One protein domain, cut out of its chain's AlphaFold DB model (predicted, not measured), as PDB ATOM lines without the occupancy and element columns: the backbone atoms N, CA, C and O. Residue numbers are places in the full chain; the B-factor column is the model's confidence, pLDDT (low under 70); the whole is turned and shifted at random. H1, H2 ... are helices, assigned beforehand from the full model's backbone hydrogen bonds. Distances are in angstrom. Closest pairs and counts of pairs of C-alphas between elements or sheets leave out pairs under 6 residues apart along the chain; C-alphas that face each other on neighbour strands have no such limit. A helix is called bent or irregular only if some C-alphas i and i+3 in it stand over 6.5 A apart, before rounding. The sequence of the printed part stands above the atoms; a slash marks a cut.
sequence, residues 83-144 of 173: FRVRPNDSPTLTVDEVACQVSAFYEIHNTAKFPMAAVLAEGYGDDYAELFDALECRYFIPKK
ATOM      1  N   PHE A  83     161.999 144.780 166.426       75.56
ATOM      2  CA  PHE A  83     160.791 144.003 166.154       75.56
ATOM      3  C   PHE A  83     161.131 142.506 166.222       75.56
ATOM      4  O   PHE A  83     162.102 142.040 165.632       75.56
ATOM      5  N   ARG A  84     160.357 141.743 167.001       69.50
ATOM      6  CA  ARG A  84     160.594 140.313 167.274       69.50
ATOM      7  C   ARG A  84     160.172 139.402 166.126       69.50
ATOM      8  O   ARG A  84     160.743 138.328 165.982       69.50
ATOM      9  N   VAL A  85     159.161 139.816 165.368       68.88
ATOM     10  CA  VAL A  85     158.627 139.105 164.201       68.88
ATOM     11  C   VAL A  85     158.541 140.111 163.064       68.88
ATOM     12  O   VAL A  85     158.020 141.216 163.250       68.88
ATOM     13  N   ARG A  86     159.101 139.754 161.909       75.44
ATOM     14  CA  ARG A  86     159.259 140.646 160.760       75.44
ATOM     15  C   ARG A  86     158.048 140.551 159.823       75.44
ATOM     16  O   ARG A  86     157.485 139.471 159.675       75.44
ATOM     17  N   PRO A  87     157.710 141.625 159.088       70.00
ATOM     18  CA  PRO A  87     156.637 141.627 158.082       70.00
ATOM     19  C   PRO A  87     156.753 140.557 156.982       70.00
ATOM     20  O   PRO A  87     155.750 140.208 156.374       70.00
ATOM     21  N   ASN A  88     157.961 140.032 156.743       68.31
ATOM     22  CA  ASN A  88     158.241 138.987 155.749       68.31
ATOM     23  C   ASN A  88     158.392 137.574 156.351       68.31
ATOM     24  O   ASN A  88     158.705 136.639 155.610       68.31
ATOM     25  N   ASP A  89     158.239 137.412 157.669       68.94
ATOM     26  CA  ASP A  89     158.258 136.091 158.302       68.94
ATOM     27  C   ASP A  89     156.917 135.364 158.048       68.94
ATOM     28  O   ASP A  89     155.923 135.968 157.642       68.94
ATOM     29  N   SER A  90     156.890 134.042 158.253       66.69
ATOM     30  CA  SER A  90     155.691 133.211 158.071       66.69
ATOM     31  C   SER A  90     155.273 132.581 159.407       66.69
ATOM     32  O   SER A  90     156.135 131.986 160.063       66.69
ATOM     33  N   PRO A  91     153.989 132.653 159.816       70.50
ATOM     34  CA  PRO A  91     152.860 133.264 159.106       70.50
ATOM     35  C   PRO A  91     152.927 134.801 159.063       70.50
ATOM     36  O   PRO A  91     153.600 135.424 159.881       70.50
ATOM     37  N   THR A  92     152.197 135.401 158.118       78.12
ATOM     38  CA  THR A  92     152.049 136.858 157.991       78.12
ATOM     39  C   THR A  92     151.519 137.475 159.286       78.12
ATOM     40  O   THR A  92     150.550 136.974 159.857       78.12
ATOM     41  N   LEU A  93     152.128 138.586 159.707       81.25
ATOM     42  CA  LEU A  93     151.725 139.350 160.888       81.25
ATOM     43  C   LEU A  93     150.257 139.791 160.847       81.25
ATOM     44  O   LEU A  93     149.770 140.308 159.839       81.25
ATOM     45  N   THR A  94     149.578 139.685 161.987       86.88
ATOM     46  CA  THR A  94     148.262 140.296 162.204       86.88
ATOM     47  C   THR A  94     148.373 141.752 162.669       86.88
ATOM     48  O   THR A  94     149.374 142.172 163.257       86.88
ATOM     49  N   VAL A  95     147.297 142.524 162.471       87.81
ATOM     50  CA  VAL A  95     147.181 143.922 162.935       87.81
ATOM     51  C   VAL A  95     147.455 144.048 164.443       87.81
ATOM     52  O   VAL A  95     148.086 145.011 164.874       87.81
ATOM     53  N   ASP A  96     147.027 143.072 165.250       88.12
ATOM     54  CA  ASP A  96     147.203 143.085 166.710       88.12
ATOM     55  C   ASP A  96     148.664 142.843 167.125       88.12
ATOM     56  O   ASP A  96     149.207 143.564 167.964       88.12
ATOM     57  N   GLU A  97     149.360 141.905 166.473       87.69
ATOM     58  CA  GLU A  97     150.794 141.673 166.697       87.69
ATOM     59  C   GLU A  97     151.632 142.894 166.293       87.69
ATOM     60  O   GLU A  97     152.570 143.273 167.000       87.69
ATOM     61  N   VAL A  98     151.273 143.560 165.193       87.81
ATOM     62  CA  VAL A  98     151.900 144.819 164.761       87.81
ATOM     63  C   VAL A  98     151.623 145.929 165.773       87.81
ATOM     64  O   VAL A  98     152.562 146.598 166.207       87.81
ATOM     65  N   ALA A  99     150.374 146.094 166.214       89.75
ATOM     66  CA  ALA A  99     150.008 147.071 167.234       89.75
ATOM     67  C   ALA A  99     150.774 146.833 168.546       89.75
ATOM     68  O   ALA A  99     151.294 147.787 169.129       89.75
ATOM     69  N   CYS A 100     150.930 145.580 168.980       86.25
ATOM     70  CA  CYS A 100     151.711 145.217 170.163       86.25
ATOM     71  C   CYS A 100     153.202 145.558 170.007       86.25
ATOM     72  O   CYS A 100     153.784 146.189 170.895       86.25
ATOM     73  N   GLN A 101     153.826 145.209 168.877       88.81
ATOM     74  CA  GLN A 101     155.240 145.517 168.640       88.81
ATOM     75  C   GLN A 101     155.494 147.032 168.531       88.81
ATOM     76  O   GLN A 101     156.433 147.548 169.139       88.81
ATOM     77  N   VAL A 102     154.624 147.773 167.836       88.75
ATOM     78  CA  VAL A 102     154.712 149.242 167.723       88.75
ATOM     79  C   VAL A 102     154.430 149.931 169.067       88.75
ATOM     80  O   VAL A 102     155.040 150.961 169.364       88.75
ATOM     81  N   SER A 103     153.575 149.354 169.920       85.38
ATOM     82  CA  SER A 103     153.342 149.836 171.292       85.38
ATOM     83  C   SER A 103     154.612 149.732 172.138       85.38
ATOM     84  O   SER A 103     155.058 150.741 172.684       85.38
ATOM     85  N   ALA A 104     155.246 148.554 172.180       82.69
ATOM     86  CA  ALA A 104     156.497 148.334 172.913       82.69
ATOM     87  C   ALA A 104     157.651 149.214 172.385       82.69
ATOM     88  O   ALA A 104     158.420 149.783 173.161       82.69
ATOM     89  N   PHE A 105     157.735 149.400 171.064       86.12
ATOM     90  CA  PHE A 105     158.683 150.328 170.442       86.12
ATOM     91  C   PHE A 105     158.469 151.778 170.917       86.12
ATOM     92  O   PHE A 105     159.426 152.478 171.265       86.12
ATOM     93  N   TYR A 106     157.217 152.247 170.976       86.81
ATOM     94  CA  TYR A 106     156.919 153.585 171.486       86.81
ATOM     95  C   TYR A 106     157.099 153.711 172.998       86.81
ATOM     96  O   TYR A 106     157.527 154.773 173.440       86.81
ATOM     97  N   GLU A 107     156.855 152.667 173.787       82.81
ATOM     98  CA  GLU A 107     157.122 152.678 175.230       82.81
ATOM     99  C   GLU A 107     158.596 153.009 175.531       82.81
ATOM    100  O   GLU A 107     158.887 153.836 176.395       82.81
ATOM    101  N   ILE A 108     159.524 152.467 174.732       80.06
ATOM    102  CA  ILE A 108     160.966 152.730 174.846       80.06
ATOM    103  C   ILE A 108     161.355 154.100 174.256       80.06
ATOM    104  O   ILE A 108     162.171 154.821 174.835       80.06
ATOM    105  N   HIS A 109     160.813 154.481 173.090       79.00
ATOM    106  CA  HIS A 109     161.348 155.609 172.308       79.00
ATOM    107  C   HIS A 109     160.521 156.911 172.325       79.00
ATOM    108  O   HIS A 109     161.084 157.985 172.057       79.00
ATOM    109  N   ASN A 110     159.208 156.852 172.587       82.62
ATOM    110  CA  ASN A 110     158.298 158.003 172.712       82.62
ATOM    111  C   ASN A 110     156.930 157.591 173.303       82.62
ATOM    112  O   ASN A 110     155.964 157.395 172.560       82.62
ATOM    113  N   THR A 111     156.829 157.507 174.633       85.25
ATOM    114  CA  THR A 111     155.612 157.064 175.349       85.25
ATOM    115  C   THR A 111     154.358 157.866 174.992       85.25
ATOM    116  O   THR A 111     153.270 157.304 174.912       85.25
ATOM    117  N   ALA A 112     154.492 159.160 174.677       88.25
ATOM    118  CA  ALA A 112     153.375 160.014 174.260       88.25
ATOM    119  C   ALA A 112     152.726 159.591 172.922       88.25
ATOM    120  O   ALA A 112     151.655 160.088 172.578       88.25
ATOM    121  N   LYS A 113     153.349 158.675 172.167       87.62
ATOM    122  CA  LYS A 113     152.783 158.060 170.955       87.62
ATOM    123  C   LYS A 113     152.264 156.639 171.141       87.62
ATOM    124  O   LYS A 113     151.702 156.107 170.189       87.62
ATOM    125  N   PHE A 114     152.400 156.039 172.322       84.25
ATOM    126  CA  PHE A 114     151.903 154.689 172.602       84.25
ATOM    127  C   PHE A 114     150.438 154.474 172.135       84.25
ATOM    128  O   PHE A 114     150.197 153.503 171.420       84.25
ATOM    129  N   PRO A 115     149.478 155.409 172.351       88.62
ATOM    130  CA  PRO A 115     148.097 155.247 171.871       88.62
ATOM    131  C   PRO A 115     147.914 155.259 170.341       88.62
ATOM    132  O   PRO A 115     146.822 154.986 169.856       88.62
ATOM    133  N   MET A 116     148.947 155.606 169.567       88.44
ATOM    134  CA  MET A 116     148.906 155.631 168.099       88.44
ATOM    135  C   MET A 116     149.336 154.304 167.465       88.44
ATOM    136  O   MET A 116     149.259 154.175 166.246       88.44
ATOM    137  N   ALA A 117     149.796 153.325 168.249       86.94
ATOM    138  CA  ALA A 117     150.289 152.055 167.724       86.94
ATOM    139  C   ALA A 117     149.210 151.258 166.971       86.94
ATOM    140  O   ALA A 117     149.451 150.841 165.841       86.94
ATOM    141  N   ALA A 118     148.006 151.133 167.540       87.31
ATOM    142  CA  ALA A 118     146.874 150.471 166.886       87.31
ATOM    143  C   ALA A 118     146.447 151.184 165.588       87.31
ATOM    144  O   ALA A 118     146.286 150.541 164.558       87.31
ATOM    145  N   VAL A 119     146.365 152.521 165.612       89.50
ATOM    146  CA  VAL A 119     146.004 153.344 164.439       89.50
ATOM    147  C   VAL A 119     147.037 153.215 163.311       89.50
ATOM    148  O   VAL A 119     146.687 153.266 162.135       89.50
ATOM    149  N   LEU A 120     148.318 153.043 163.653       87.44
ATOM    150  CA  LEU A 120     149.382 152.808 162.675       87.44
ATOM    151  C   LEU A 120     149.375 151.376 162.130       87.44
ATOM    152  O   LEU A 120     149.659 151.202 160.952       87.44
ATOM    153  N   ALA A 121     149.035 150.376 162.945       87.31
ATOM    154  CA  ALA A 121     148.877 149.001 162.476       87.31
ATOM    155  C   ALA A 121     147.688 148.875 161.507       87.31
ATOM    156  O   ALA A 121     147.846 148.395 160.392       87.31
ATOM    157  N   GLU A 122     146.514 149.384 161.892       87.56
ATOM    158  CA  GLU A 122     145.305 149.371 161.058       87.56
ATOM    159  C   GLU A 122     145.479 150.201 159.770       87.56
ATOM    160  O   GLU A 122     145.001 149.818 158.704       87.56
ATOM    161  N   GLY A 123     146.205 151.322 159.846       84.12
ATOM    162  CA  GLY A 123     146.382 152.257 158.733       84.12
ATOM    163  C   GLY A 123     147.386 151.854 157.643       84.12
ATOM    164  O   GLY A 123     147.404 152.520 156.609       84.12
ATOM    165  N   TYR A 124     148.216 150.823 157.846       78.94
ATOM    166  CA  TYR A 124     149.204 150.360 156.848       78.94
ATOM    167  C   TYR A 124     148.746 149.136 156.033       78.94
ATOM    168  O   TYR A 124     149.348 148.838 155.002       78.94
ATOM    169  N   GLY A 125     147.656 148.466 156.427       69.00
ATOM    170  CA  GLY A 125     147.168 147.273 155.727       69.00
ATOM    171  C   GLY A 125     148.179 146.124 155.767       69.00
ATOM    172  O   GLY A 125     148.869 145.946 156.763       69.00
ATOM    173  N   ASP A 126     148.277 145.346 154.689       69.06
ATOM    174  CA  ASP A 126     149.074 144.110 154.672       69.06
ATOM    175  C   ASP A 126     150.605 144.329 154.564       69.06
ATOM    176  O   ASP A 126     151.364 143.377 154.749       69.06
ATOM    177  N   ASP A 127     151.082 145.552 154.278       76.94
ATOM    178  CA  ASP A 127     152.518 145.863 154.147       76.94
ATOM    179  C   ASP A 127     153.065 146.645 155.352       76.94
ATOM    180  O   ASP A 127     153.205 147.873 155.369       76.94
ATOM    181  N   TYR A 128     153.438 145.893 156.385       84.25
ATOM    182  CA  TYR A 128     154.078 146.436 157.580       84.25
ATOM    183  C   TYR A 128     155.583 146.726 157.402       84.25
ATOM    184  O   TYR A 128     156.213 147.237 158.332       84.25
ATOM    185  N   ALA A 129     156.185 146.423 156.242       82.88
ATOM    186  CA  ALA A 129     157.608 146.670 155.999       82.88
ATOM    187  C   ALA A 129     157.910 148.173 155.952       82.88
ATOM    188  O   ALA A 129     158.855 148.629 156.603       82.88
ATOM    189  N   GLU A 130     157.067 148.953 155.266       82.62
ATOM    190  CA  GLU A 130     157.186 150.416 155.242       82.62
ATOM    191  C   GLU A 130     156.969 151.036 156.634       82.62
ATOM    192  O   GLU A 130     157.674 151.979 157.004       82.62
ATOM    193  N   LEU A 131     156.054 150.485 157.442       86.44
ATOM    194  CA  LEU A 131     155.804 150.949 158.811       86.44
ATOM    195  C   LEU A 131     157.043 150.774 159.698       86.44
ATOM    196  O   LEU A 131     157.451 151.715 160.386       86.44
ATOM    197  N   PHE A 132     157.658 149.588 159.686       85.81
ATOM    198  CA  PHE A 132     158.827 149.306 160.520       85.81
ATOM    199  C   PHE A 132     160.067 150.066 160.023       85.81
ATOM    200  O   PHE A 132     160.777 150.652 160.844       85.81
ATOM    201  N   ASP A 133     160.276 150.184 158.706       82.12
ATOM    202  CA  ASP A 133     161.325 151.043 158.133       82.12
ATOM    203  C   ASP A 133     161.148 152.518 158.537       82.12
ATOM    204  O   ASP A 133     162.117 153.178 158.923       82.12
ATOM    205  N   ALA A 134     159.921 153.050 158.490       83.31
ATOM    206  CA  ALA A 134     159.628 154.432 158.867       83.31
ATOM    207  C   ALA A 134     159.820 154.688 160.372       83.31
ATOM    208  O   ALA A 134     160.221 155.789 160.768       83.31
ATOM    209  N   LEU A 135     159.559 153.688 161.219       84.88
ATOM    210  CA  LEU A 135     159.820 153.744 162.656       84.88
ATOM    211  C   LEU A 135     161.324 153.701 162.951       84.88
ATOM    212  O   LEU A 135     161.822 154.602 163.633       84.88
ATOM    213  N   GLU A 136     162.072 152.750 162.388       79.62
ATOM    214  CA  GLU A 136     163.528 152.699 162.564       79.62
ATOM    215  C   GLU A 136     164.196 153.968 162.023       79.62
ATOM    216  O   GLU A 136     164.878 154.661 162.778       79.62
ATOM    217  N   CYS A 137     163.913 154.388 160.786       78.81
ATOM    218  CA  CYS A 137     164.488 155.613 160.214       78.81
ATOM    219  C   CYS A 137     164.205 156.874 161.050       78.81
ATOM    220  O   CYS A 137     164.984 157.828 161.008       78.81
ATOM    221  N   ARG A 138     163.113 156.909 161.825       80.06
ATOM    222  CA  ARG A 138     162.726 158.072 162.639       80.06
ATOM    223  C   ARG A 138     163.361 158.106 164.032       80.06
ATOM    224  O   ARG A 138     163.458 159.192 164.609       80.06
ATOM    225  N   TYR A 139     163.773 156.962 164.577       73.25
ATOM    226  CA  TYR A 139     164.267 156.848 165.958       73.25
ATOM    227  C   TYR A 139     165.686 156.267 166.078       73.25
ATOM    228  O   TYR A 139     166.349 156.536 167.078       73.25
ATOM    229  N   PHE A 140     166.178 155.564 165.053       68.19
ATOM    230  CA  PHE A 140     167.551 155.054 164.948       68.19
ATOM    231  C   PHE A 140     168.561 156.118 164.489       68.19
ATOM    232  O   PHE A 140     169.759 155.959 164.713       68.19
ATOM    233  N   ILE A 141     168.111 157.242 163.905       54.47
ATOM    234  CA  ILE A 141     168.970 158.429 163.760       54.47
ATOM    235  C   ILE A 141     169.453 158.815 165.163       54.47
ATOM    236  O   ILE A 141     168.613 159.172 165.998       54.47
ATOM    237  N   PRO A 142     170.773 158.817 165.443       45.91
ATOM    238  CA  PRO A 142     171.268 159.240 166.739       45.91
ATOM    239  C   PRO A 142     170.864 160.695 166.964       45.91
ATOM    240  O   PRO A 142     171.378 161.606 166.306       45.91
ATOM    241  N   LYS A 143     169.919 160.924 167.885       43.56
ATOM    242  CA  LYS A 143     169.588 162.269 168.370       43.56
ATOM    243  C   LYS A 143     170.902 162.864 168.863       43.56
ATOM    244  O   LYS A 143     171.457 162.356 169.837       43.56
ATOM    245  N   LYS A 144     171.430 163.862 168.137       41.53
ATOM    246  CA  LYS A 144     172.760 164.434 168.397       41.53
ATOM    247  C   LYS A 144     172.890 164.702 169.888       41.53
ATOM    248  O   LYS A 144     172.033 165.382 170.448       41.53
TER     249      LYS A 144
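AT A GLANCE: This is residues 83 to 144 of the 173 residues of an uncharacterized protein of Trypanosoma cruzi Dm28c (UniProt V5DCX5). Three helices run lengthwise side by side, at shallow tilts to one another: H1 and H2 are a closely packed helical hairpin, and H3 folds back to run the same way as H1, set looser from the other two, and the three centres make a triangle. A looped stretch, residues 83 to 94, comes before H1, and a short tail, residues 140 to 144, follows H3; these two hold the C-alphas farthest apart. The printed part has 62 residues with three named helices, in the order H1, H2, H3, and no named strand; the class is all helix. It is compact, with a radius of gyration of the C-alphas of 11.3 A, but elongated in outline, spanning 37 by 21 by 18 A.

HOW THE PARTS SIT: Residues 83 to 94 hold no named element. H1, residues 95 to 109, and H2, residues 111 to 124, touch, with 30 pairs of C-alphas within 8 A. Their closest C-alphas are those of Ala 99 and Ala 118, 4.6 A apart. They run opposite ways at a shallow tilt of 28 degrees and form a helical hairpin with a tight link of 1 residue. H2 and H3, residues 128 to 139, only just touch, with 3 pairs of C-alphas within 8 A. H2 touches H3 with residues 120 to 124 alone, and H3 touches H2 with residues 128 to 131 alone; the closest C-alphas of the two are those of Tyr 124 and Leu 131, 6.9 A apart. H2 and H3 run opposite ways at a shallow tilt of 27 degrees and form a second helical hairpin. H1 and H3 are close but not clearly touching; their closest C-alphas, those of His 109 and Tyr 139, are 7.1 A apart. They run the same way at a shallow tilt of 5 degrees. In H1 and H3 every O i to N i+4 pair is within hydrogen-bond range; in H2 it is 5 of 10, beside 6 of 11 O i to N i+3 pairs.

IN THESE COORDINATES: H1 begins at C-alpha 95, (147.181, 143.922, 162.935), and is 20.6 A long from first to last C-alpha. H2 begins at C-alpha 111, (155.612, 157.064, 175.349), and is 20.7 A long; it is irregular, with C-alphas 112 and 115 7.5 A apart. H3 is 16.8 A long and ends at C-alpha 139, (164.267, 156.848, 165.958).

THE WHOLE: The two C-alphas farthest apart, those of Pro 91 and Lys 144, are 38.1 A from each other. The printed part has no cut, and the links H1 to H2 and H2 to H3 are tight. The mean pLDDT of the printed part is 79.3; it is under 70 at residues 84 to 85, 88 to 90, 125 to 126 and 140 to 144.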